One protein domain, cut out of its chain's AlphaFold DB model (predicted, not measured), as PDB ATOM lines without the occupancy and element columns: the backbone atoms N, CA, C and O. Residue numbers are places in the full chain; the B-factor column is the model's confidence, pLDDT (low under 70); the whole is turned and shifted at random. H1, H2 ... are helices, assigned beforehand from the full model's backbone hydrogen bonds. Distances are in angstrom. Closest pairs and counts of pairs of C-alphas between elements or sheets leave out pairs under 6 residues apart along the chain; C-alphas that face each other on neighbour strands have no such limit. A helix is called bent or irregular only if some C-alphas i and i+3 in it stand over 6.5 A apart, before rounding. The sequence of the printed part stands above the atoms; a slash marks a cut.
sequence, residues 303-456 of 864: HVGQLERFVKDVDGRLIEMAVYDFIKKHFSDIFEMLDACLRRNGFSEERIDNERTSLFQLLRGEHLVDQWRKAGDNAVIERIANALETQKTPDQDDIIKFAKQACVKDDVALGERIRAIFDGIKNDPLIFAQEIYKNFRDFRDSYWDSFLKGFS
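This is residues 303 to 456 of the 864 residues of an uncharacterized protein of Chlorobaculum thiosulfatiphilum (UniProt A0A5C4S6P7). Look for an elongated domain of helices in two parts: at one end H2, H3, H6 and H7 form an up-and-down bundle, a ring of four helices, each running against the one before it. At the other end the two long helices H1 and H8 cross as an open X, with the helical hairpin H4 and H5 packed on them; the far ends of the long helices, residues 303 to 310 and 449 to 456, stick out. The printed part has 154 residues with eight named helices, H1 to H8 in order, and no named strand; its class is all helix. It is only just compact, close to loose, with a radius of gyration of the C-alphas of 17.8 A and spans of 56 by 35 by 21 A.

Find C-alpha 303 at (-21.035, -17.386, -12.925); from there H1, residues 303 to 330, runs 40.4 A. Next come H2, residues 332 to 344, and H3, residues 349 to 364, 22.0 A long from C-alpha 349 at (-12.554, 26.095, -5.174). H4, residues 366 to 373, is neither bent nor irregular, but only just: C-alphas 366 and 369 are 6.1 A apart. H5, residues 377 to 390, is irregular, with C-alphas 378 and 381 7.8 A apart. H6 holds residues 394 to 405, and H7, residues 412 to 427, runs 22.1 A. H8, residues 429 to 456, runs 39.5 A to C-alpha 456 at (-30.962, -12.001, 3.560).

Start in the bundle, at the hairpin of H2 and H3, which touch at the C-alphas of Asp 339 and Ile 352, 6.4 A apart. H3 touches H6 with residues 359 to 363 alone, opposite ways at a shallow tilt of 16 degrees, closest at C-alphas 362 and 399, 6.9 A. In the hairpin of H6 and H7, C-alphas 400 and 415 are closest, 6.4 A. Now look at C-alphas 322 and 440, 4.9 A apart, where H1 and H8 touch at a steep tilt of 46 degrees, opposite ways. H5 touches H8, closest at C-alphas 385 and 429, 4.9 A. In H5, 8 of 10 O i to N i+4 pairs are within hydrogen-bond range; in the other seven helices every such pair is.

The C-alphas farthest apart, those of Asp 410 and Ser 456, are 57.8 A apart. The printed part has no cut and no long link. Mean pLDDT of the printed part is 75.9; look for values under 70 at, among others, residues 375 to 382, 390 to 396 and 406 to 411.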
ATOM      1  N   HIS A 303     -20.505 -18.322 -13.925       77.88
ATOM      2  CA  HIS A 303     -21.035 -17.386 -12.925       77.88
ATOM      3  C   HIS A 303     -20.140 -17.288 -11.692       77.88
ATOM      4  O   HIS A 303     -19.803 -16.175 -11.290       77.88
ATOM      5  N   VAL A 304     -19.674 -18.422 -11.164       78.75
ATOM      6  CA  VAL A 304     -18.702 -18.464 -10.058       78.75
ATOM      7  C   VAL A 304     -17.456 -17.662 -10.425       78.75
ATOM      8  O   VAL A 304     -17.118 -16.707  -9.731       78.75
ATOM      9  N   GLY A 305     -16.854 -17.928 -11.590       83.69
ATOM     10  CA  GLY A 305     -15.681 -17.179 -12.049       83.69
ATOM     11  C   GLY A 305     -15.950 -15.693 -12.352       83.69
ATOM     12  O   GLY A 305     -15.027 -14.876 -12.377       83.69
ATOM     13  N   GLN A 306     -17.199 -15.293 -12.610       81.75
ATOM     14  CA  GLN A 306     -17.585 -13.880 -12.704       81.75
ATOM     15  C   GLN A 306     -17.707 -13.234 -11.321       81.75
ATOM     16  O   GLN A 306     -17.264 -12.094 -11.166       81.75
ATOM     17  N   LEU A 307     -18.254 -13.944 -10.331       79.00
ATOM     18  CA  LEU A 307     -18.341 -13.445  -8.963       79.00
ATOM     19  C   LEU A 307     -16.959 -13.330  -8.328       79.00
ATOM     20  O   LEU A 307     -16.661 -12.302  -7.746       79.00
ATOM     21  N   GLU A 308     -16.084 -14.319  -8.500       81.75
ATOM     22  CA  GLU A 308     -14.708 -14.265  -7.992       81.75
ATOM     23  C   GLU A 308     -13.942 -13.062  -8.553       81.75
ATOM     24  O   GLU A 308     -13.227 -12.370  -7.829       81.75
ATOM     25  N   ARG A 309     -14.116 -12.767  -9.849       84.19
ATOM     26  CA  ARG A 309     -13.554 -11.556 -10.464       84.19
ATOM     27  C   ARG A 309     -14.153 -10.280  -9.874       84.19
ATOM     28  O   ARG A 309     -13.432  -9.302  -9.720       84.19
ATOM     29  N   PHE A 310     -15.445 -10.289  -9.556       82.31
ATOM     30  CA  PHE A 310     -16.114  -9.166  -8.906       82.31
ATOM     31  C   PHE A 310     -15.626  -8.959  -7.466       82.31
ATOM     32  O   PHE A 310     -15.278  -7.837  -7.123       82.31
ATOM     33  N   VAL A 311     -15.521 -10.021  -6.660       81.62
ATOM     34  CA  VAL A 311     -14.966  -9.988  -5.294       81.62
ATOM     35  C   VAL A 311     -13.561  -9.385  -5.317       81.62
ATOM     36  O   VAL A 311     -13.294  -8.435  -4.594       81.62
ATOM     37  N   LYS A 312     -12.700  -9.834  -6.242       82.88
ATOM     38  CA  LYS A 312     -11.352  -9.269  -6.419       82.88
ATOM     39  C   LYS A 312     -11.351  -7.784  -6.811       82.88
ATOM     40  O   LYS A 312     -10.467  -7.050  -6.371       82.88
ATOM     41  N   ASP A 313     -12.296  -7.332  -7.642       82.69
ATOM     42  CA  ASP A 313     -12.432  -5.903  -7.989       82.69
ATOM     43  C   ASP A 313     -12.871  -5.073  -6.776       82.69
ATOM     44  O   ASP A 313     -12.319  -4.003  -6.531       82.69
ATOM     45  N   VAL A 314     -13.831  -5.585  -5.999       81.31
ATOM     46  CA  VAL A 314     -14.324  -4.960  -4.765       81.31
ATOM     47  C   VAL A 314     -13.210  -4.846  -3.733       81.31
ATOM     48  O   VAL A 314     -12.945  -3.741  -3.267       81.31
ATOM     49  N   ASP A 315     -12.520  -5.943  -3.419       81.19
ATOM     50  CA  ASP A 315     -11.424  -5.945  -2.445       81.19
ATOM     51  C   ASP A 315     -10.324  -4.967  -2.864       81.19
ATOM     52  O   ASP A 315      -9.845  -4.178  -2.052       81.19
ATOM     53  N   GLY A 316      -9.993  -4.936  -4.160       80.75
ATOM     54  CA  GLY A 316      -9.059  -3.961  -4.715       80.75
ATOM     55  C   GLY A 316      -9.474  -2.510  -4.459       80.75
ATOM     56  O   GLY A 316      -8.615  -1.679  -4.200       80.75
ATOM     57  N   ARG A 317     -10.771  -2.189  -4.487       79.81
ATOM     58  CA  ARG A 317     -11.279  -0.831  -4.221       79.81
ATOM     59  C   ARG A 317     -11.389  -0.508  -2.740       79.81
ATOM     60  O   ARG A 317     -11.103   0.616  -2.347       79.81
ATOM     61  N   LEU A 318     -11.783  -1.474  -1.917       81.25
ATOM     62  CA  LEU A 318     -11.790  -1.315  -0.462       81.25
ATOM     63  C   LEU A 318     -10.371  -1.046   0.053       81.25
ATOM     64  O   LEU A 318     -10.180  -0.207   0.926       81.25
ATOM     65  N   ILE A 319      -9.371  -1.692  -0.553       80.38
ATOM     66  CA  ILE A 319      -7.952  -1.373  -0.378       80.38
ATOM     67  C   ILE A 319      -7.672   0.094  -0.734       80.38
ATOM     68  O   ILE A 319      -7.092   0.816   0.074       80.38
ATOM     69  N   GLU A 320      -8.086   0.554  -1.920       79.62
ATOM     70  CA  GLU A 320      -7.880   1.950  -2.339       79.62
ATOM     71  C   GLU A 320      -8.498   2.943  -1.348       79.62
ATOM     72  O   GLU A 320      -7.890   3.968  -1.052       79.62
ATOM     73  N   MET A 321      -9.671   2.623  -0.802       78.25
ATOM     74  CA  MET A 321     -10.333   3.435   0.215       78.25
ATOM     75  C   MET A 321      -9.627   3.406   1.564       78.25
ATOM     76  O   MET A 321      -9.482   4.452   2.186       78.25
ATOM     77  N   ALA A 322      -9.156   2.243   2.009       80.69
ATOM     78  CA  ALA A 322      -8.393   2.135   3.246       80.69
ATOM     79  C   ALA A 322      -7.109   2.973   3.184       80.69
ATOM     80  O   ALA A 322      -6.789   3.676   4.141       80.69
ATOM     81  N   VAL A 323      -6.421   2.960   2.034       79.69
ATOM     82  CA  VAL A 323      -5.274   3.841   1.761       79.69
ATOM     83  C   VAL A 323      -5.713   5.305   1.711       79.69
ATOM     84  O   VAL A 323      -5.037   6.157   2.280       79.69
ATOM     85  N   TYR A 324      -6.844   5.614   1.071       81.00
ATOM     86  CA  TYR A 324      -7.372   6.978   1.006       81.00
ATOM     87  C   TYR A 324      -7.658   7.552   2.393       81.00
ATOM     88  O   TYR A 324      -7.170   8.636   2.706       81.00
ATOM     89  N   ASP A 325      -8.391   6.831   3.236       79.62
ATOM     90  CA  ASP A 325      -8.746   7.296   4.576       79.62
ATOM     91  C   ASP A 325      -7.526   7.375   5.489       79.62
ATOM     92  O   ASP A 325      -7.418   8.299   6.294       79.62
ATOM     93  N   PHE A 326      -6.561   6.473   5.306       83.25
ATOM     94  CA  PHE A 326      -5.263   6.565   5.954       83.25
ATOM     95  C   PHE A 326      -4.520   7.854   5.573       83.25
ATOM     96  O   PHE A 326      -4.135   8.622   6.456       83.25
ATOM     97  N   ILE A 327      -4.363   8.131   4.271       80.88
ATOM     98  CA  ILE A 327      -3.697   9.344   3.778       80.88
ATOM     99  C   ILE A 327      -4.453  10.577   4.268       80.88
ATOM    100  O   ILE A 327      -3.856  11.491   4.820       80.88
ATOM    101  N   LYS A 328      -5.778  10.604   4.128       81.69
ATOM    102  CA  LYS A 328      -6.603  11.729   4.566       81.69
ATOM    103  C   LYS A 328      -6.453  11.999   6.060       81.69
ATOM    104  O   LYS A 328      -6.366  13.159   6.443       81.69
ATOM    105  N   LYS A 329      -6.409  10.960   6.897       84.38
ATOM    106  CA  LYS A 329      -6.244  11.094   8.348       84.38
ATOM    107  C   LYS A 329      -4.866  11.650   8.708       84.38
ATOM    108  O   LYS A 329      -4.788  12.660   9.403       84.38
ATOM    109  N   HIS A 330      -3.801  11.023   8.211       81.75
ATOM    110  CA  HIS A 330      -2.419  11.345   8.594       81.75
ATOM    111  C   HIS A 330      -1.835  12.564   7.872       81.75
ATOM    112  O   HIS A 330      -0.911  13.188   8.381       81.75
ATOM    113  N   PHE A 331      -2.397  12.940   6.723       81.75
ATOM    114  CA  PHE A 331      -1.998  14.115   5.944       81.75
ATOM    115  C   PHE A 331      -3.059  15.230   5.976       81.75
ATOM    116  O   PHE A 331      -2.954  16.179   5.200       81.75
ATOM    117  N   SER A 332      -4.069  15.154   6.858       84.75
ATOM    118  CA  SER A 332      -5.131  16.176   6.978       84.75
ATOM    119  C   SER A 332      -4.560  17.580   7.173       84.75
ATOM    120  O   SER A 332      -4.887  18.474   6.397       84.75
ATOM    121  N   ASP A 333      -3.619  17.742   8.104       77.56
ATOM    122  CA  ASP A 333      -2.887  18.990   8.338       77.56
ATOM    123  C   ASP A 333      -2.233  19.543   7.060       77.56
ATOM    124  O   ASP A 333      -2.247  20.748   6.818       77.56
ATOM    125  N   ILE A 334      -1.661  18.674   6.218       78.69
ATOM    126  CA  ILE A 334      -1.024  19.081   4.957       78.69
ATOM    127  C   ILE A 334      -2.079  19.553   3.956       78.69
ATOM    128  O   ILE A 334      -1.869  20.569   3.290       78.69
ATOM    129  N   PHE A 335      -3.212  18.853   3.858       83.12
ATOM    130  CA  PHE A 335      -4.324  19.274   3.008       83.12
ATOM    131  C   PHE A 335      -4.911  20.614   3.467       83.12
ATOM    132  O   PHE A 335      -5.086  21.502   2.639       83.12
ATOM    133  N   GLU A 336      -5.131  20.811   4.769       85.25
ATOM    134  CA  GLU A 336      -5.631  22.080   5.315       85.25
ATOM    135  C   GLU A 336      -4.656  23.238   5.069       85.25
ATOM    136  O   GLU A 336      -5.069  24.335   4.681       85.25
ATOM    137  N   MET A 337      -3.352  22.997   5.240       79.69
ATOM    138  CA  MET A 337      -2.313  23.982   4.934       79.69
ATOM    139  C   MET A 337      -2.281  24.334   3.440       79.69
ATOM    140  O   MET A 337      -2.186  25.516   3.093       79.69
ATOM    141  N   LEU A 338      -2.383  23.335   2.557       80.88
ATOM    142  CA  LEU A 338      -2.446  23.543   1.111       80.88
ATOM    143  C   LEU A 338      -3.680  24.371   0.737       80.88
ATOM    144  O   LEU A 338      -3.546  25.381   0.049       80.88
ATOM    145  N   ASP A 339      -4.858  23.999   1.236       85.81
ATOM    146  CA  ASP A 339      -6.112  24.704   0.967       85.81
ATOM    147  C   ASP A 339      -6.051  26.158   1.444       85.81
ATOM    148  O   ASP A 339      -6.411  27.080   0.708       85.81
ATOM    149  N   ALA A 340      -5.559  26.389   2.666       84.44
ATOM    150  CA  ALA A 340      -5.397  27.728   3.222       84.44
ATOM    151  C   ALA A 340      -4.438  28.578   2.377       84.44
ATOM    152  O   ALA A 340      -4.692  29.767   2.155       84.44
ATOM    153  N   CYS A 341      -3.354  27.978   1.877       78.00
ATOM    154  CA  CYS A 341      -2.402  28.650   1.002       78.00
ATOM    155  C   CYS A 341      -3.020  28.986  -0.363       78.00
ATOM    156  O   CYS A 341      -2.958  30.136  -0.805       78.00
ATOM    157  N   LEU A 342      -3.668  28.022  -1.018       82.00
ATOM    158  CA  LEU A 342      -4.309  28.224  -2.318       82.00
ATOM    159  C   LEU A 342      -5.421  29.284  -2.237       82.00
ATOM    160  O   LEU A 342      -5.472  30.184  -3.079       82.00
ATOM    161  N   ARG A 343      -6.245  29.263  -1.179       88.69
ATOM    162  CA  ARG A 343      -7.261  30.302  -0.918       88.69
ATOM    163  C   ARG A 343      -6.639  31.678  -0.719       88.69
ATOM    164  O   ARG A 343      -7.115  32.648  -1.305       88.69
ATOM    165  N   ARG A 344      -5.558  31.779   0.062       84.19
ATOM    166  CA  ARG A 344      -4.834  33.047   0.274       84.19
ATOM    167  C   ARG A 344      -4.293  33.621  -1.036       84.19
ATOM    168  O   ARG A 344      -4.259  34.837  -1.195       84.19
ATOM    169  N   ASN A 345      -3.924  32.757  -1.977       81.38
ATOM    170  CA  ASN A 345      -3.455  33.142  -3.305       81.38
ATOM    171  C   ASN A 345      -4.590  33.379  -4.327       81.38
ATOM    172  O   ASN A 345      -4.312  33.568  -5.510       81.38
ATOM    173  N   GLY A 346      -5.860  33.379  -3.903       88.19
ATOM    174  CA  GLY A 346      -7.007  33.716  -4.754       88.19
ATOM    175  C   GLY A 346      -7.425  32.620  -5.739       88.19
ATOM    176  O   GLY A 346      -8.037  32.919  -6.765       88.19
ATOM    177  N   PHE A 347      -7.085  31.359  -5.468       86.44
ATOM    178  CA  PHE A 347      -7.487  30.235  -6.312       86.44
ATOM    179  C   PHE A 347      -8.983  29.931  -6.126       86.44
ATOM    180  O   PHE A 347      -9.519  30.060  -5.026       86.44
ATOM    181  N   SER A 348      -9.663  29.518  -7.201       90.00
ATOM    182  CA  SER A 348     -11.056  29.060  -7.126       90.00
ATOM    183  C   SER A 348     -11.157  27.705  -6.420       90.00
ATOM    184  O   SER A 348     -10.223  26.907  -6.485       90.00
ATOM    185  N   GLU A 349     -12.309  27.402  -5.811       87.31
ATOM    186  CA  GLU A 349     -12.554  26.095  -5.174       87.31
ATOM    187  C   GLU A 349     -12.369  24.924  -6.157       87.31
ATOM    188  O   GLU A 349     -11.791  23.912  -5.786       87.31
ATOM    189  N   GLU A 350     -12.742  25.084  -7.435       85.81
ATOM    190  CA  GLU A 350     -12.479  24.071  -8.473       85.81
ATOM    191  C   GLU A 350     -10.976  23.805  -8.649       85.81
ATOM    192  O   GLU A 350     -10.546  22.663  -8.804       85.81
ATOM    193  N   ARG A 351     -10.147  24.857  -8.619       84.56
ATOM    194  CA  ARG A 351      -8.698  24.696  -8.739       84.56
ATOM    195  C   ARG A 351      -8.100  24.083  -7.479       84.56
ATOM    196  O   ARG A 351      -7.221  23.242  -7.604       84.56
ATOM    197  N   ILE A 352      -8.592  24.459  -6.300       83.06
ATOM    198  CA  ILE A 352      -8.188  23.858  -5.023       83.06
ATOM    199  C   ILE A 352      -8.458  22.350  -5.033       83.06
ATOM    200  O   ILE A 352      -7.562  21.571  -4.719       83.06
ATOM    201  N   ASP A 353      -9.640  21.925  -5.481       80.06
ATOM    202  CA  ASP A 353      -9.996  20.503  -5.550       80.06
ATOM    203  C   ASP A 353      -9.140  19.731  -6.572       80.06
ATOM    204  O   ASP A 353      -8.741  18.589  -6.322       80.06
ATOM    205  N   ASN A 354      -8.780  20.365  -7.695       81.00
ATOM    206  CA  ASN A 354      -7.856  19.783  -8.671       81.00
ATOM    207  C   ASN A 354      -6.453  19.572  -8.076       81.00
ATOM    208  O   ASN A 354      -5.907  18.476  -8.194       81.00
ATOM    209  N   GLU A 355      -5.886  20.576  -7.400       82.44
ATOM    210  CA  GLU A 355      -4.562  20.462  -6.766       82.44
ATOM    211  C   GLU A 355      -4.575  19.446  -5.614       82.44
ATOM    212  O   GLU A 355      -3.651  18.642  -5.481       82.44
ATOM    213  N   ARG A 356      -5.656  19.404  -4.822       80.69
ATOM    214  CA  ARG A 356      -5.867  18.385  -3.783       80.69
ATOM    215  C   ARG A 356      -5.865  16.981  -4.383       80.69
ATOM    216  O   ARG A 356      -5.223  16.081  -3.844       80.69
ATOM    217  N   THR A 357      -6.539  16.802  -5.517       79.31
ATOM    218  CA  THR A 357      -6.577  15.526  -6.243       79.31
ATOM    219  C   THR A 357      -5.194  15.136  -6.764       79.31
ATOM    220  O   THR A 357      -4.810  13.972  -6.647       79.31
ATOM    221  N   SER A 358      -4.416  16.086  -7.291       81.06
ATOM    222  CA  SER A 358      -3.042  15.842  -7.746       81.06
ATOM    223  C   SER A 358      -2.104  15.460  -6.601       81.06
ATOM    224  O   SER A 358      -1.377  14.474  -6.724       81.06
ATOM    225  N   LEU A 359      -2.161  16.168  -5.467       79.19
ATOM    226  CA  LEU A 359      -1.388  15.811  -4.274       79.19
ATOM    227  C   LEU A 359      -1.782  14.427  -3.755       79.19
ATOM    228  O   LEU A 359      -0.919  13.628  -3.402       79.19
ATOM    229  N   PHE A 360      -3.078  14.120  -3.748       77.88
ATOM    230  CA  PHE A 360      -3.564  12.807  -3.350       77.88
ATOM    231  C   PHE A 360      -3.043  11.696  -4.276       77.88
ATOM    232  O   PHE A 360      -2.623  10.650  -3.793       77.88
ATOM    233  N   GLN A 361      -3.023  11.909  -5.597       78.19
ATOM    234  CA  GLN A 361      -2.454  10.948  -6.554       78.19
ATOM    235  C   GLN A 361      -0.956  10.711  -6.325       78.19
ATOM    236  O   GLN A 361      -0.512   9.568  -6.415       78.19
ATOM    237  N   LEU A 362      -0.211  11.765  -5.978       74.81
ATOM    238  CA  LEU A 362       1.198  11.681  -5.587       74.81
ATOM    239  C   LEU A 362       1.383  10.877  -4.293       74.81
ATOM    240  O   LEU A 362       2.156   9.929  -4.269       74.81
ATOM    241  N   LEU A 363       0.625  11.211  -3.244       70.56
ATOM    242  CA  LEU A 363       0.685  10.533  -1.943       70.56
ATOM    243  C   LEU A 363       0.247   9.068  -2.011       70.56
ATOM    244  O   LEU A 363       0.729   8.241  -1.242       70.56
ATOM    245  N   ARG A 364      -0.678   8.744  -2.919       70.38
ATOM    246  CA  ARG A 364      -1.198   7.389  -3.098       70.38
ATOM    247  C   ARG A 364      -0.116   6.424  -3.576       70.38
ATOM    248  O   ARG A 364      -0.098   5.299  -3.088       70.38
ATOM    249  N   GLY A 365       0.717   6.853  -4.530       66.62
ATOM    250  CA  GLY A 365       1.693   6.020  -5.237       66.62
ATOM    251  C   GLY A 365       1.047   4.831  -5.972       66.62
ATOM    252  O   GLY A 365       0.423   3.964  -5.363       66.62
ATOM    253  N   GLU A 366       1.218   4.704  -7.294       65.25
ATOM    254  CA  GLU A 366       0.685   3.533  -8.035       65.25
ATOM    255  C   GLU A 366       1.201   2.197  -7.464       65.25
ATOM    256  O   GLU A 366       0.512   1.177  -7.474       65.25
ATOM    257  N   HIS A 367       2.396   2.228  -6.879       67.12
ATOM    258  CA  HIS A 367       3.100   1.065  -6.369       67.12
ATOM    259  C   HIS A 367       2.456   0.441  -5.119       67.12
ATOM    260  O   HIS A 367       2.454  -0.784  -5.001       67.12
ATOM    261  N   LEU A 368       1.889   1.236  -4.201       65.25
ATOM    262  CA  LEU A 368       1.404   0.719  -2.916       65.25
ATOM    263  C   LEU A 368       0.163  -0.166  -3.105       65.25
ATOM    264  O   LEU A 368       0.117  -1.294  -2.620       65.25
ATOM    265  N   VAL A 369      -0.808   0.308  -3.894       67.75
ATOM    266  CA  VAL A 369      -2.036  -0.436  -4.225       67.75
ATOM    267  C   VAL A 369      -1.722  -1.696  -5.038       67.75
ATOM    268  O   VAL A 369      -2.272  -2.763  -4.761       67.75
ATOM    269  N   ASP A 370      -0.809  -1.610  -6.007       72.00
ATOM    270  CA  ASP A 370      -0.446  -2.747  -6.857       72.00
ATOM    271  C   ASP A 370       0.355  -3.826  -6.121       72.00
ATOM    272  O   ASP A 370       0.156  -5.020  -6.374       72.00
ATOM    273  N   GLN A 371       1.250  -3.445  -5.204       70.19
ATOM    274  CA  GLN A 371       1.928  -4.409  -4.335       70.19
ATOM    275  C   GLN A 371       0.934  -5.121  -3.423       70.19
ATOM    276  O   GLN A 371       1.036  -6.336  -3.227       70.19
ATOM    277  N   TRP A 372      -0.066  -4.388  -2.938       67.88
ATOM    278  CA  TRP A 372      -1.087  -4.943  -2.069       67.88
ATOM    279  C   TRP A 372      -2.000  -5.928  -2.802       67.88
ATOM    280  O   TRP A 372      -2.223  -7.037  -2.327       67.88
ATOM    281  N   ARG A 373      -2.401  -5.601  -4.036       68.12
ATOM    282  CA  ARG A 373      -3.197  -6.474  -4.917       68.12
ATOM    283  C   ARG A 373      -2.504  -7.806  -5.250       68.12
ATOM    284  O   ARG A 373      -3.169  -8.781  -5.589       68.12
ATOM    285  N   LYS A 374      -1.167  -7.854  -5.177       74.75
ATOM    286  CA  LYS A 374      -0.344  -9.061  -5.399       74.75
ATOM    287  C   LYS A 374      -0.113  -9.881  -4.122       74.75
ATOM    288  O   LYS A 374       0.440 -10.982  -4.203       74.75
ATOM    289  N   ALA A 375      -0.468  -9.360  -2.950       62.31
ATOM    290  CA  ALA A 375      -0.325 -10.045  -1.671       62.31
ATOM    291  C   ALA A 375      -1.614 -10.818  -1.337       62.31
ATOM    292  O   ALA A 375      -2.696 -10.249  -1.345       62.31
ATOM    293  N   GLY A 376      -1.507 -12.123  -1.067       61.59
ATOM    294  CA  GLY A 376      -2.617 -12.901  -0.496       61.59
ATOM    295  C   GLY A 376      -2.708 -12.709   1.022       61.59
ATOM    296  O   GLY A 376      -1.682 -12.406   1.632       61.59
ATOM    297  N   ASP A 377      -3.892 -12.941   1.609       62.16
ATOM    298  CA  ASP A 377      -4.317 -12.542   2.972       62.16
ATOM    299  C   ASP A 377      -3.288 -12.728   4.111       62.16
ATOM    300  O   ASP A 377      -3.172 -11.862   4.978       62.16
ATOM    301  N   ASN A 378      -2.472 -13.787   4.094       53.41
ATOM    302  CA  ASN A 378      -1.550 -14.097   5.200       53.41
ATOM    303  C   ASN A 378      -0.196 -13.361   5.153       53.41
ATOM    304  O   ASN A 378       0.492 -13.307   6.166       53.41
ATOM    305  N   ALA A 379       0.194 -12.779   4.014       65.75
ATOM    306  CA  ALA A 379       1.457 -12.032   3.860       65.75
ATOM    307  C   ALA A 379       1.235 -10.518   3.686       65.75
ATOM    308  O   ALA A 379       2.149  -9.779   3.322       65.75
ATOM    309  N   VAL A 380      -0.004 -10.066   3.890       69.69
ATOM    310  CA  VAL A 380      -0.477  -8.721   3.558       69.69
ATOM    311  C   VAL A 380       0.237  -7.663   4.395       69.69
ATOM    312  O   VAL A 380       0.836  -6.762   3.823       69.69
ATOM    313  N   ILE A 381       0.251  -7.794   5.724       69.75
ATOM    314  CA  ILE A 381       0.821  -6.777   6.629       69.75
ATOM    315  C   ILE A 381       2.331  -6.612   6.416       69.75
ATOM    316  O   ILE A 381       2.809  -5.492   6.274       69.75
ATOM    317  N   GLU A 382       3.077  -7.716   6.344       69.00
ATOM    318  CA  GLU A 382       4.536  -7.696   6.164       69.00
ATOM    319  C   GLU A 382       4.932  -7.119   4.795       69.00
ATOM    320  O   GLU A 382       5.901  -6.375   4.682       69.00
ATOM    321  N   ARG A 383       4.138  -7.378   3.746       70.38
ATOM    322  CA  ARG A 383       4.354  -6.771   2.427       70.38
ATOM    323  C   ARG A 383       3.964  -5.299   2.368       70.38
ATOM    324  O   ARG A 383       4.673  -4.567   1.695       70.38
ATOM    325  N   ILE A 384       2.906  -4.852   3.058       67.25
ATOM    326  CA  ILE A 384       2.619  -3.410   3.192       67.25
ATOM    327  C   ILE A 384       3.771  -2.731   3.927       67.25
ATOM    328  O   ILE A 384       4.241  -1.697   3.473       67.25
ATOM    329  N   ALA A 385       4.231  -3.310   5.040       70.31
ATOM    330  CA  ALA A 385       5.324  -2.749   5.823       70.31
ATOM    331  C   ALA A 385       6.594  -2.628   4.968       70.31
ATOM    332  O   ALA A 385       7.160  -1.544   4.878       70.31
ATOM    333  N   ASN A 386       6.952  -3.684   4.229       73.38
ATOM    334  CA  ASN A 386       8.054  -3.641   3.267       73.38
ATOM    335  C   ASN A 386       7.800  -2.638   2.127       73.38
ATOM    336  O   ASN A 386       8.738  -1.993   1.669       73.38
ATOM    337  N   ALA A 387       6.566  -2.483   1.639       69.75
ATOM    338  CA  ALA A 387       6.227  -1.505   0.602       69.75
ATOM    339  C   ALA A 387       6.426  -0.069   1.099       69.75
ATOM    340  O   ALA A 387       7.030   0.731   0.391       69.75
ATOM    341  N   LEU A 388       5.965   0.228   2.319       69.00
ATOM    342  CA  LEU A 388       6.144   1.512   2.999       69.00
ATOM    343  C   LEU A 388       7.629   1.787   3.286       69.00
ATOM    344  O   LEU A 388       8.088   2.910   3.119       69.00
ATOM    345  N   GLU A 389       8.394   0.760   3.659       71.50
ATOM    346  CA  GLU A 389       9.833   0.863   3.929       71.50
ATOM    347  C   GLU A 389      10.665   1.055   2.647       71.50
ATOM    348  O   GLU A 389      11.643   1.806   2.628       71.50
ATOM    349  N   THR A 390      10.280   0.386   1.554       65.62
ATOM    350  CA  THR A 390      11.004   0.398   0.268       65.62
ATOM    351  C   THR A 390      10.563   1.505  -0.684       65.62
ATOM    352  O   THR A 390      11.186   1.672  -1.741       65.62
ATOM    353  N   GLN A 391       9.527   2.277  -0.336       65.31
ATOM    354  CA  GLN A 391       9.083   3.435  -1.105       65.31
ATOM    355  C   GLN A 391      10.218   4.470  -1.128       65.31
ATOM    356  O   GLN A 391      10.497   5.173  -0.159       65.31
ATOM    357  N   LYS A 392      10.974   4.475  -2.233       54.78
ATOM    358  CA  LYS A 392      12.157   5.319  -2.409       54.78
ATOM    359  C   LYS A 392      11.764   6.804  -2.290       54.78
ATOM    360  O   LYS A 392      10.739   7.231  -2.806       54.78
ATOM    361  N   THR A 393      12.666   7.584  -1.697       50.91
ATOM    362  CA  THR A 393      12.698   9.055  -1.541       50.91
ATOM    363  C   THR A 393      12.174   9.972  -2.678       50.91
ATOM    364  O   THR A 393      11.803  11.095  -2.343       50.91
ATOM    365  N   PRO A 394      12.081   9.586  -3.969       50.81
ATOM    366  CA  PRO A 394      11.369  10.308  -5.030       50.81
ATOM    367  C   PRO A 394      10.007  10.913  -4.661       50.81
ATOM    368  O   PRO A 394       9.790  12.080  -4.975       50.81
ATOM    369  N   ASP A 395       9.131  10.204  -3.938       64.75
ATOM    370  CA  ASP A 395       7.803  10.752  -3.604       64.75
ATOM    371  C   ASP A 395       7.899  11.953  -2.645       64.75
ATOM    372  O   ASP A 395       7.174  12.934  -2.787       64.75
ATOM    373  N   GLN A 396       8.844  11.936  -1.702       67.75
ATOM    374  CA  GLN A 396       9.030  13.022  -0.738       67.75
ATOM    375  C   GLN A 396       9.530  14.308  -1.415       67.75
ATOM    376  O   GLN A 396       9.014  15.397  -1.144       67.75
ATOM    377  N   ASP A 397      10.506  14.189  -2.317       71.25
ATOM    378  CA  ASP A 397      11.047  15.324  -3.069       71.25
ATOM    379  C   ASP A 397      10.040  15.866  -4.090       71.25
ATOM    380  O   ASP A 397       9.926  17.086  -4.243       71.25
ATOM    381  N   ASP A 398       9.262  14.997  -4.741       75.62
ATOM    382  CA  ASP A 398       8.223  15.401  -5.688       75.62
ATOM    383  C   ASP A 398       7.016  16.046  -4.993       75.62
ATOM    384  O   ASP A 398       6.492  17.036  -5.503       75.62
ATOM    385  N   ILE A 399       6.627  15.601  -3.791       69.25
ATOM    386  CA  ILE A 399       5.602  16.271  -2.969       69.25
ATOM    387  C   ILE A 399       6.090  17.649  -2.511       69.25
ATOM    388  O   ILE A 399       5.355  18.634  -2.604       69.25
ATOM    389  N   ILE A 400       7.344  17.757  -2.059       72.69
ATOM    390  CA  ILE A 400       7.940  19.047  -1.683       72.69
ATOM    391  C   ILE A 400       8.022  19.971  -2.905       72.69
ATOM    392  O   ILE A 400       7.759  21.171  -2.799       72.69
ATOM    393  N   LYS A 401       8.373  19.437  -4.076       80.62
ATOM    394  CA  LYS A 401       8.412  20.176  -5.342       80.62
ATOM    395  C   LYS A 401       7.016  20.616  -5.777       80.62
ATOM    396  O   LYS A 401       6.871  21.772  -6.165       80.62
ATOM    397  N   PHE A 402       6.009  19.753  -5.659       76.94
ATOM    398  CA  PHE A 402       4.606  20.068  -5.918       76.94
ATOM    399  C   PHE A 402       4.123  21.197  -5.001       76.94
ATOM    400  O   PHE A 402       3.641  22.213  -5.493       76.94
ATOM    401  N   ALA A 403       4.361  21.101  -3.689       70.50
ATOM    402  CA  ALA A 403       4.006  22.148  -2.728       70.50
ATOM    403  C   ALA A 403       4.686  23.492  -3.057       70.50
ATOM    404  O   ALA A 403       4.041  24.542  -3.061       70.50
ATOM    405  N   LYS A 404       5.975  23.467  -3.423       75.19
ATOM    406  CA  LYS A 404       6.714  24.658  -3.876       75.19
ATOM    407  C   LYS A 404       6.153  25.240  -5.181       75.19
ATOM    408  O   LYS A 404       6.116  26.460  -5.339       75.19
ATOM    409  N   GLN A 405       5.732  24.390  -6.119       76.62
ATOM    410  CA  GLN A 405       5.129  24.793  -7.395       76.62
ATOM    411  C   GLN A 405       3.708  25.350  -7.222       76.62
ATOM    412  O   GLN A 405       3.360  26.310  -7.909       76.62
ATOM    413  N   ALA A 406       2.941  24.849  -6.251       67.75
ATOM    414  CA  ALA A 406       1.604  25.320  -5.876       67.75
ATOM    415  C   ALA A 406       1.603  26.673  -5.119       67.75
ATOM    416  O   ALA A 406       0.646  27.016  -4.430       67.75
ATOM    417  N   CYS A 407       2.672  27.465  -5.271       60.38
ATOM    418  CA  CYS A 407       2.877  28.792  -4.682       60.38
ATOM    419  C   CYS A 407       3.144  28.841  -3.165       60.38
ATOM    420  O   CYS A 407       3.076  29.923  -2.579       60.38
ATOM    421  N   VAL A 408       3.561  27.740  -2.530       60.50
ATOM    422  CA  VAL A 408       4.141  27.779  -1.174       60.50
ATOM    423  C   VAL A 408       5.616  28.197  -1.275       60.50
ATOM    424  O   VAL A 408       6.524  27.368  -1.204       60.50
ATOM    425  N   LYS A 409       5.898  29.484  -1.514       52.78
ATOM    426  CA  LYS A 409       7.274  29.986  -1.376       52.78
ATOM    427  C   LYS A 409       7.576  30.191   0.109       52.78
ATOM    428  O   LYS A 409       6.966  31.037   0.751       52.78
ATOM    429  N   ASP A 410       8.520  29.395   0.604       56.72
ATOM    430  CA  ASP A 410       9.219  29.552   1.886       56.72
ATOM    431  C   ASP A 410       8.469  29.167   3.173       56.72
ATOM    432  O   ASP A 410       8.864  29.579   4.262       56.72
ATOM    433  N   ASP A 411       7.463  28.288   3.096       64.31
ATOM    434  CA  ASP A 411       6.926  27.651   4.306       64.31
ATOM    435  C   ASP A 411       7.800  26.450   4.718       64.31
ATOM    436  O   ASP A 411       7.523  25.287   4.408       64.31
ATOM    437  N   VAL A 412       8.922  26.751   5.383       71.81
ATOM    438  CA  VAL A 412       9.847  25.752   5.952       71.81
ATOM    439  C   VAL A 412       9.095  24.766   6.854       71.81
ATOM    440  O   VAL A 412       9.406  23.572   6.838       71.81
ATOM    441  N   ALA A 413       8.048  25.229   7.547       72.06
ATOM    442  CA  ALA A 413       7.252  24.407   8.451       72.06
ATOM    443  C   ALA A 413       6.438  23.333   7.712       72.06
ATOM    444  O   ALA A 413       6.311  22.219   8.220       72.06
ATOM    445  N   LEU A 414       5.937  23.604   6.498       70.75
ATOM    446  CA  LEU A 414       5.261  22.585   5.681       70.75
ATOM    447  C   LEU A 414       6.232  21.468   5.271       70.75
ATOM    448  O   LEU A 414       5.917  20.287   5.398       70.75
ATOM    449  N   GLY A 415       7.435  21.837   4.818       72.06
ATOM    450  CA  GLY A 415       8.469  20.875   4.429       72.06
ATOM    451  C   GLY A 415       8.965  20.013   5.594       72.06
ATOM    452  O   GLY A 415       9.228  18.826   5.403       72.06
ATOM    453  N   GLU A 416       9.076  20.587   6.795       79.19
ATOM    454  CA  GLU A 416       9.427  19.864   8.025       79.19
ATOM    455  C   GLU A 416       8.303  18.944   8.509       79.19
ATOM    456  O   GLU A 416       8.582  17.809   8.888       79.19
ATOM    457  N   ARG A 417       7.038  19.376   8.432       76.12
ATOM    458  CA  ARG A 417       5.874  18.534   8.764       76.12
ATOM    459  C   ARG A 417       5.733  17.342   7.822       76.12
ATOM    460  O   ARG A 417       5.536  16.227   8.294       76.12
ATOM    461  N   ILE A 418       5.889  17.557   6.512       72.81
ATOM    462  CA  ILE A 418       5.916  16.467   5.523       72.81
ATOM    463  C   ILE A 418       7.033  15.479   5.880       72.81
ATOM    464  O   ILE A 418       6.779  14.281   5.971       72.81
ATOM    465  N   ARG A 419       8.250  15.973   6.152       79.25
ATOM    466  CA  ARG A 419       9.379  15.142   6.604       79.25
ATOM    467  C   ARG A 419       9.048  14.328   7.852       79.25
ATOM    468  O   ARG A 419       9.220  13.120   7.822       79.25
ATOM    469  N   ALA A 420       8.502  14.960   8.888       81.06
ATOM    470  CA  ALA A 420       8.164  14.295  10.141       81.06
ATOM    471  C   ALA A 420       7.133  13.166   9.964       81.06
ATOM    472  O   ALA A 420       7.262  12.120  10.597       81.06
ATOM    473  N   ILE A 421       6.139  13.344   9.085       77.81
ATOM    474  CA  ILE A 421       5.145  12.302   8.781       77.81
ATOM    475  C   ILE A 421       5.806  11.116   8.068       77.81
ATOM    476  O   ILE A 421       5.611   9.972   8.476       77.81
ATOM    477  N   PHE A 422       6.627  11.371   7.044       78.38
ATOM    478  CA  PHE A 422       7.347  10.310   6.330       78.38
ATOM    479  C   PHE A 422       8.373   9.591   7.217       78.38
ATOM    480  O   PHE A 422       8.479   8.368   7.154       78.38
ATOM    481  N   ASP A 423       9.085  10.320   8.078       82.12
ATOM    482  CA  ASP A 423      10.005   9.736   9.055       82.12
ATOM    483  C   ASP A 423       9.247   8.866  10.065       82.12
ATOM    484  O   ASP A 423       9.706   7.777  10.399       82.12
ATOM    485  N   GLY A 424       8.050   9.286  10.491       81.62
ATOM    486  CA  GLY A 424       7.148   8.462  11.297       81.62
ATOM    487  C   GLY A 424       6.804   7.143  10.604       81.62
ATOM    488  O   GLY A 424       7.022   6.078  11.180       81.62
ATOM    489  N   ILE A 425       6.352   7.205   9.346       79.31
ATOM    490  CA  ILE A 425       6.024   6.017   8.535       79.31
ATOM    491  C   ILE A 425       7.232   5.085   8.395       79.31
ATOM    492  O   ILE A 425       7.082   3.870   8.493       79.31
ATOM    493  N   LYS A 426       8.429   5.641   8.195       78.75
ATOM    494  CA  LYS A 426       9.668   4.876   8.028       78.75
ATOM    495  C   LYS A 426      10.168   4.241   9.325       78.75
ATOM    496  O   LYS A 426      10.761   3.167   9.275       78.75
ATOM    497  N   ASN A 427       9.965   4.900  10.463       85.00
ATOM    498  CA  ASN A 427      10.426   4.404  11.757       85.00
ATOM    499  C   ASN A 427       9.553   3.253  12.278       85.00
ATOM    500  O   ASN A 427      10.094   2.331  12.878       85.00
ATOM    501  N   ASP A 428       8.244   3.275  12.000       85.50
ATOM    502  CA  ASP A 428       7.295   2.246  12.451       85.50
ATOM    503  C   ASP A 428       6.335   1.765  11.335       85.50
ATOM    504  O   ASP A 428       5.109   1.785  11.506       85.50
ATOM    505  N   PRO A 429       6.838   1.266  10.187       78.38
ATOM    506  CA  PRO A 429       6.007   0.903   9.032       78.38
ATOM    507  C   PRO A 429       4.987  -0.191   9.362       78.38
ATOM    508  O   PRO A 429       3.911  -0.245   8.769       78.38
ATOM    509  N   LEU A 430       5.289  -1.036  10.352       78.62
ATOM    510  CA  LEU A 430       4.391  -2.080  10.833       78.62
ATOM    511  C   LEU A 430       3.132  -1.511  11.505       78.62
ATOM    512  O   LEU A 430       2.049  -2.053  11.296       78.62
ATOM    513  N   ILE A 431       3.248  -0.426  12.279       83.56
ATOM    514  CA  ILE A 431       2.105   0.199  12.966       83.56
ATOM    515  C   ILE A 431       1.147   0.793  11.930       83.56
ATOM    516  O   ILE A 431      -0.057   0.534  11.971       83.56
ATOM    517  N   PHE A 432       1.682   1.519  10.948       78.50
ATOM    518  CA  PHE A 432       0.878   2.095   9.870       78.50
ATOM    519  C   PHE A 432       0.281   1.013   8.958       78.50
ATOM    520  O   PHE A 432      -0.894   1.092   8.603       78.50
ATOM    521  N   ALA A 433       1.030  -0.053   8.646       77.50
ATOM    522  CA  ALA A 433       0.513  -1.210   7.916       77.50
ATOM    523  C   ALA A 433      -0.644  -1.903   8.656       77.50
ATOM    524  O   ALA A 433      -1.633  -2.288   8.030       77.50
ATOM    525  N   GLN A 434      -0.551  -2.040   9.983       83.50
ATOM    526  CA  GLN A 434      -1.625  -2.581  10.818       83.50
ATOM    527  C   GLN A 434      -2.857  -1.676  10.826       83.50
ATOM    528  O   GLN A 434      -3.971  -2.190  10.765       83.50
ATOM    529  N   GLU A 435      -2.685  -0.354  10.868       83.19
ATOM    530  CA  GLU A 435      -3.799   0.595  10.793       83.19
ATOM    531  C   GLU A 435      -4.500   0.547   9.429       83.19
ATOM    532  O   GLU A 435      -5.722   0.421   9.373       83.19
ATOM    533  N   ILE A 436      -3.738   0.573   8.333       78.50
ATOM    534  CA  ILE A 436      -4.261   0.439   6.967       78.50
ATOM    535  C   ILE A 436      -5.016  -0.889   6.811       78.50
ATOM    536  O   ILE A 436      -6.136  -0.915   6.299       78.50
ATOM    537  N   TYR A 437      -4.433  -1.992   7.287       81.06
ATOM    538  CA  TYR A 437      -5.067  -3.307   7.237       81.06
ATOM    539  C   TYR A 437      -6.321  -3.382   8.115       81.06
ATOM    540  O   TYR A 437      -7.308  -3.993   7.708       81.06
ATOM    541  N   LYS A 438      -6.318  -2.741   9.289       84.81
ATOM    542  CA  LYS A 438      -7.501  -2.632  10.147       84.81
ATOM    543  C   LYS A 438      -8.615  -1.862   9.443       84.81
ATOM    544  O   LYS A 438      -9.716  -2.383   9.365       84.81
ATOM    545  N   ASN A 439      -8.324  -0.694   8.868       79.19
ATOM    546  CA  ASN A 439      -9.307   0.084   8.107       79.19
ATOM    547  C   ASN A 439      -9.857  -0.727   6.928       79.19
ATOM    548  O   ASN A 439     -11.063  -0.769   6.718       79.19
ATOM    549  N   PHE A 440      -8.987  -1.418   6.183       82.94
ATOM    550  CA  PHE A 440      -9.412  -2.319   5.112       82.94
ATOM    551  C   PHE A 440     -10.330  -3.424   5.626       82.94
ATOM    552  O   PHE A 440     -11.375  -3.644   5.025       82.94
ATOM    553  N   ARG A 441      -9.972  -4.098   6.725       82.50
ATOM    554  CA  ARG A 441     -10.815  -5.129   7.336       82.50
ATOM    555  C   ARG A 441     -12.159  -4.546   7.759       82.50
ATOM    556  O   ARG A 441     -13.173  -5.106   7.382       82.50
ATOM    557  N   ASP A 442     -12.174  -3.414   8.454       82.25
ATOM    558  CA  ASP A 442     -13.405  -2.773   8.919       82.25
ATOM    559  C   ASP A 442     -14.306  -2.380   7.728       82.25
ATOM    560  O   ASP A 442     -15.509  -2.647   7.743       82.25
ATOM    561  N   PHE A 443     -13.735  -1.829   6.646       79.56
ATOM    562  CA  PHE A 443     -14.475  -1.549   5.409       79.56
ATOM    563  C   PHE A 443     -14.960  -2.814   4.723       79.56
ATOM    564  O   PHE A 443     -16.095  -2.853   4.258       79.56
ATOM    565  N   ARG A 444     -14.117  -3.839   4.645       82.06
ATOM    566  CA  ARG A 444     -14.429  -5.114   4.007       82.06
ATOM    567  C   ARG A 444     -15.538  -5.840   4.749       82.06
ATOM    568  O   ARG A 444     -16.504  -6.240   4.112       82.06
ATOM    569  N   ASP A 445     -15.437  -5.949   6.064       81.50
ATOM    570  CA  ASP A 445     -16.423  -6.606   6.912       81.50
ATOM    571  C   ASP A 445     -17.737  -5.815   6.875       81.50
ATOM    572  O   ASP A 445     -18.780  -6.388   6.581       81.50
ATOM    573  N   SER A 446     -17.702  -4.481   7.006       81.31
ATOM    574  CA  SER A 446     -18.903  -3.646   6.851       81.31
ATOM    575  C   SER A 446     -19.531  -3.762   5.456       81.31
ATOM    576  O   SER A 446     -20.760  -3.751   5.330       81.31
ATOM    577  N   TYR A 447     -18.714  -3.835   4.403       79.56
ATOM    578  CA  TYR A 447     -19.178  -3.952   3.023       79.56
ATOM    579  C   TYR A 447     -19.818  -5.320   2.780       79.56
ATOM    580  O   TYR A 447     -20.940  -5.385   2.270       79.56
ATOM    581  N   TRP A 448     -19.147  -6.410   3.164       78.69
ATOM    582  CA  TRP A 448     -19.655  -7.766   2.970       78.69
ATOM    583  C   TRP A 448     -20.810  -8.100   3.919       78.69
ATOM    584  O   TRP A 448     -21.731  -8.801   3.510       78.69
ATOM    585  N   ASP A 449     -20.867  -7.527   5.118       78.25
ATOM    586  CA  ASP A 449     -22.041  -7.632   5.986       78.25
ATOM    587  C   ASP A 449     -23.254  -6.959   5.354       78.25
ATOM    588  O   ASP A 449     -24.341  -7.537   5.331       78.25
ATOM    589  N   SER A 450     -23.093  -5.749   4.808       73.44
ATOM    590  CA  SER A 450     -24.175  -5.083   4.077       73.44
ATOM    591  C   SER A 450     -24.562  -5.863   2.816       73.44
ATOM    592  O   SER A 450     -25.746  -6.027   2.509       73.44
ATOM    593  N   PHE A 451     -23.577  -6.434   2.116       71.44
ATOM    594  CA  PHE A 451     -23.788  -7.332   0.983       71.44
ATOM    595  C   PHE A 451     -24.648  -8.537   1.379       71.44
ATOM    596  O   PHE A 451     -25.691  -8.765   0.767       71.44
ATOM    597  N   LEU A 452     -24.259  -9.275   2.419       74.19
ATOM    598  CA  LEU A 452     -24.957 -10.476   2.879       74.19
ATOM    599  C   LEU A 452     -26.325 -10.131   3.478       74.19
ATOM    600  O   LEU A 452     -27.276 -10.890   3.293       74.19
ATOM    601  N   LYS A 453     -26.458  -8.972   4.136       72.81
ATOM    602  CA  LYS A 453     -27.746  -8.438   4.603       72.81
ATOM    603  C   LYS A 453     -28.689  -8.136   3.440       72.81
ATOM    604  O   LYS A 453     -29.848  -8.539   3.475       72.81
ATOM    605  N   GLY A 454     -28.199  -7.514   2.368       65.44
ATOM    606  CA  GLY A 454     -28.991  -7.263   1.159       65.44
ATOM    607  C   GLY A 454     -29.564  -8.541   0.530       65.44
ATOM    608  O   GLY A 454     -30.666  -8.521  -0.011       65.44
ATOM    609  N   PHE A 455     -28.857  -9.667   0.655       64.56
ATOM    610  CA  PHE A 455     -29.354 -10.975   0.220       64.56
ATOM    611  C   PHE A 455     -30.295 -11.657   1.220       64.56
ATOM    612  O   PHE A 455     -31.044 -12.547   0.824       64.56
ATOM    613  N   SER A 456     -30.286 -11.261   2.493       57.44
ATOM    614  CA  SER A 456     -30.962 -12.001   3.560       57.44
ATOM    615  C   SER A 456     -32.249 -11.395   4.103       57.44
ATOM    616  O   SER A 456     -33.000 -12.100   4.761       57.44
TER     617      SER A 456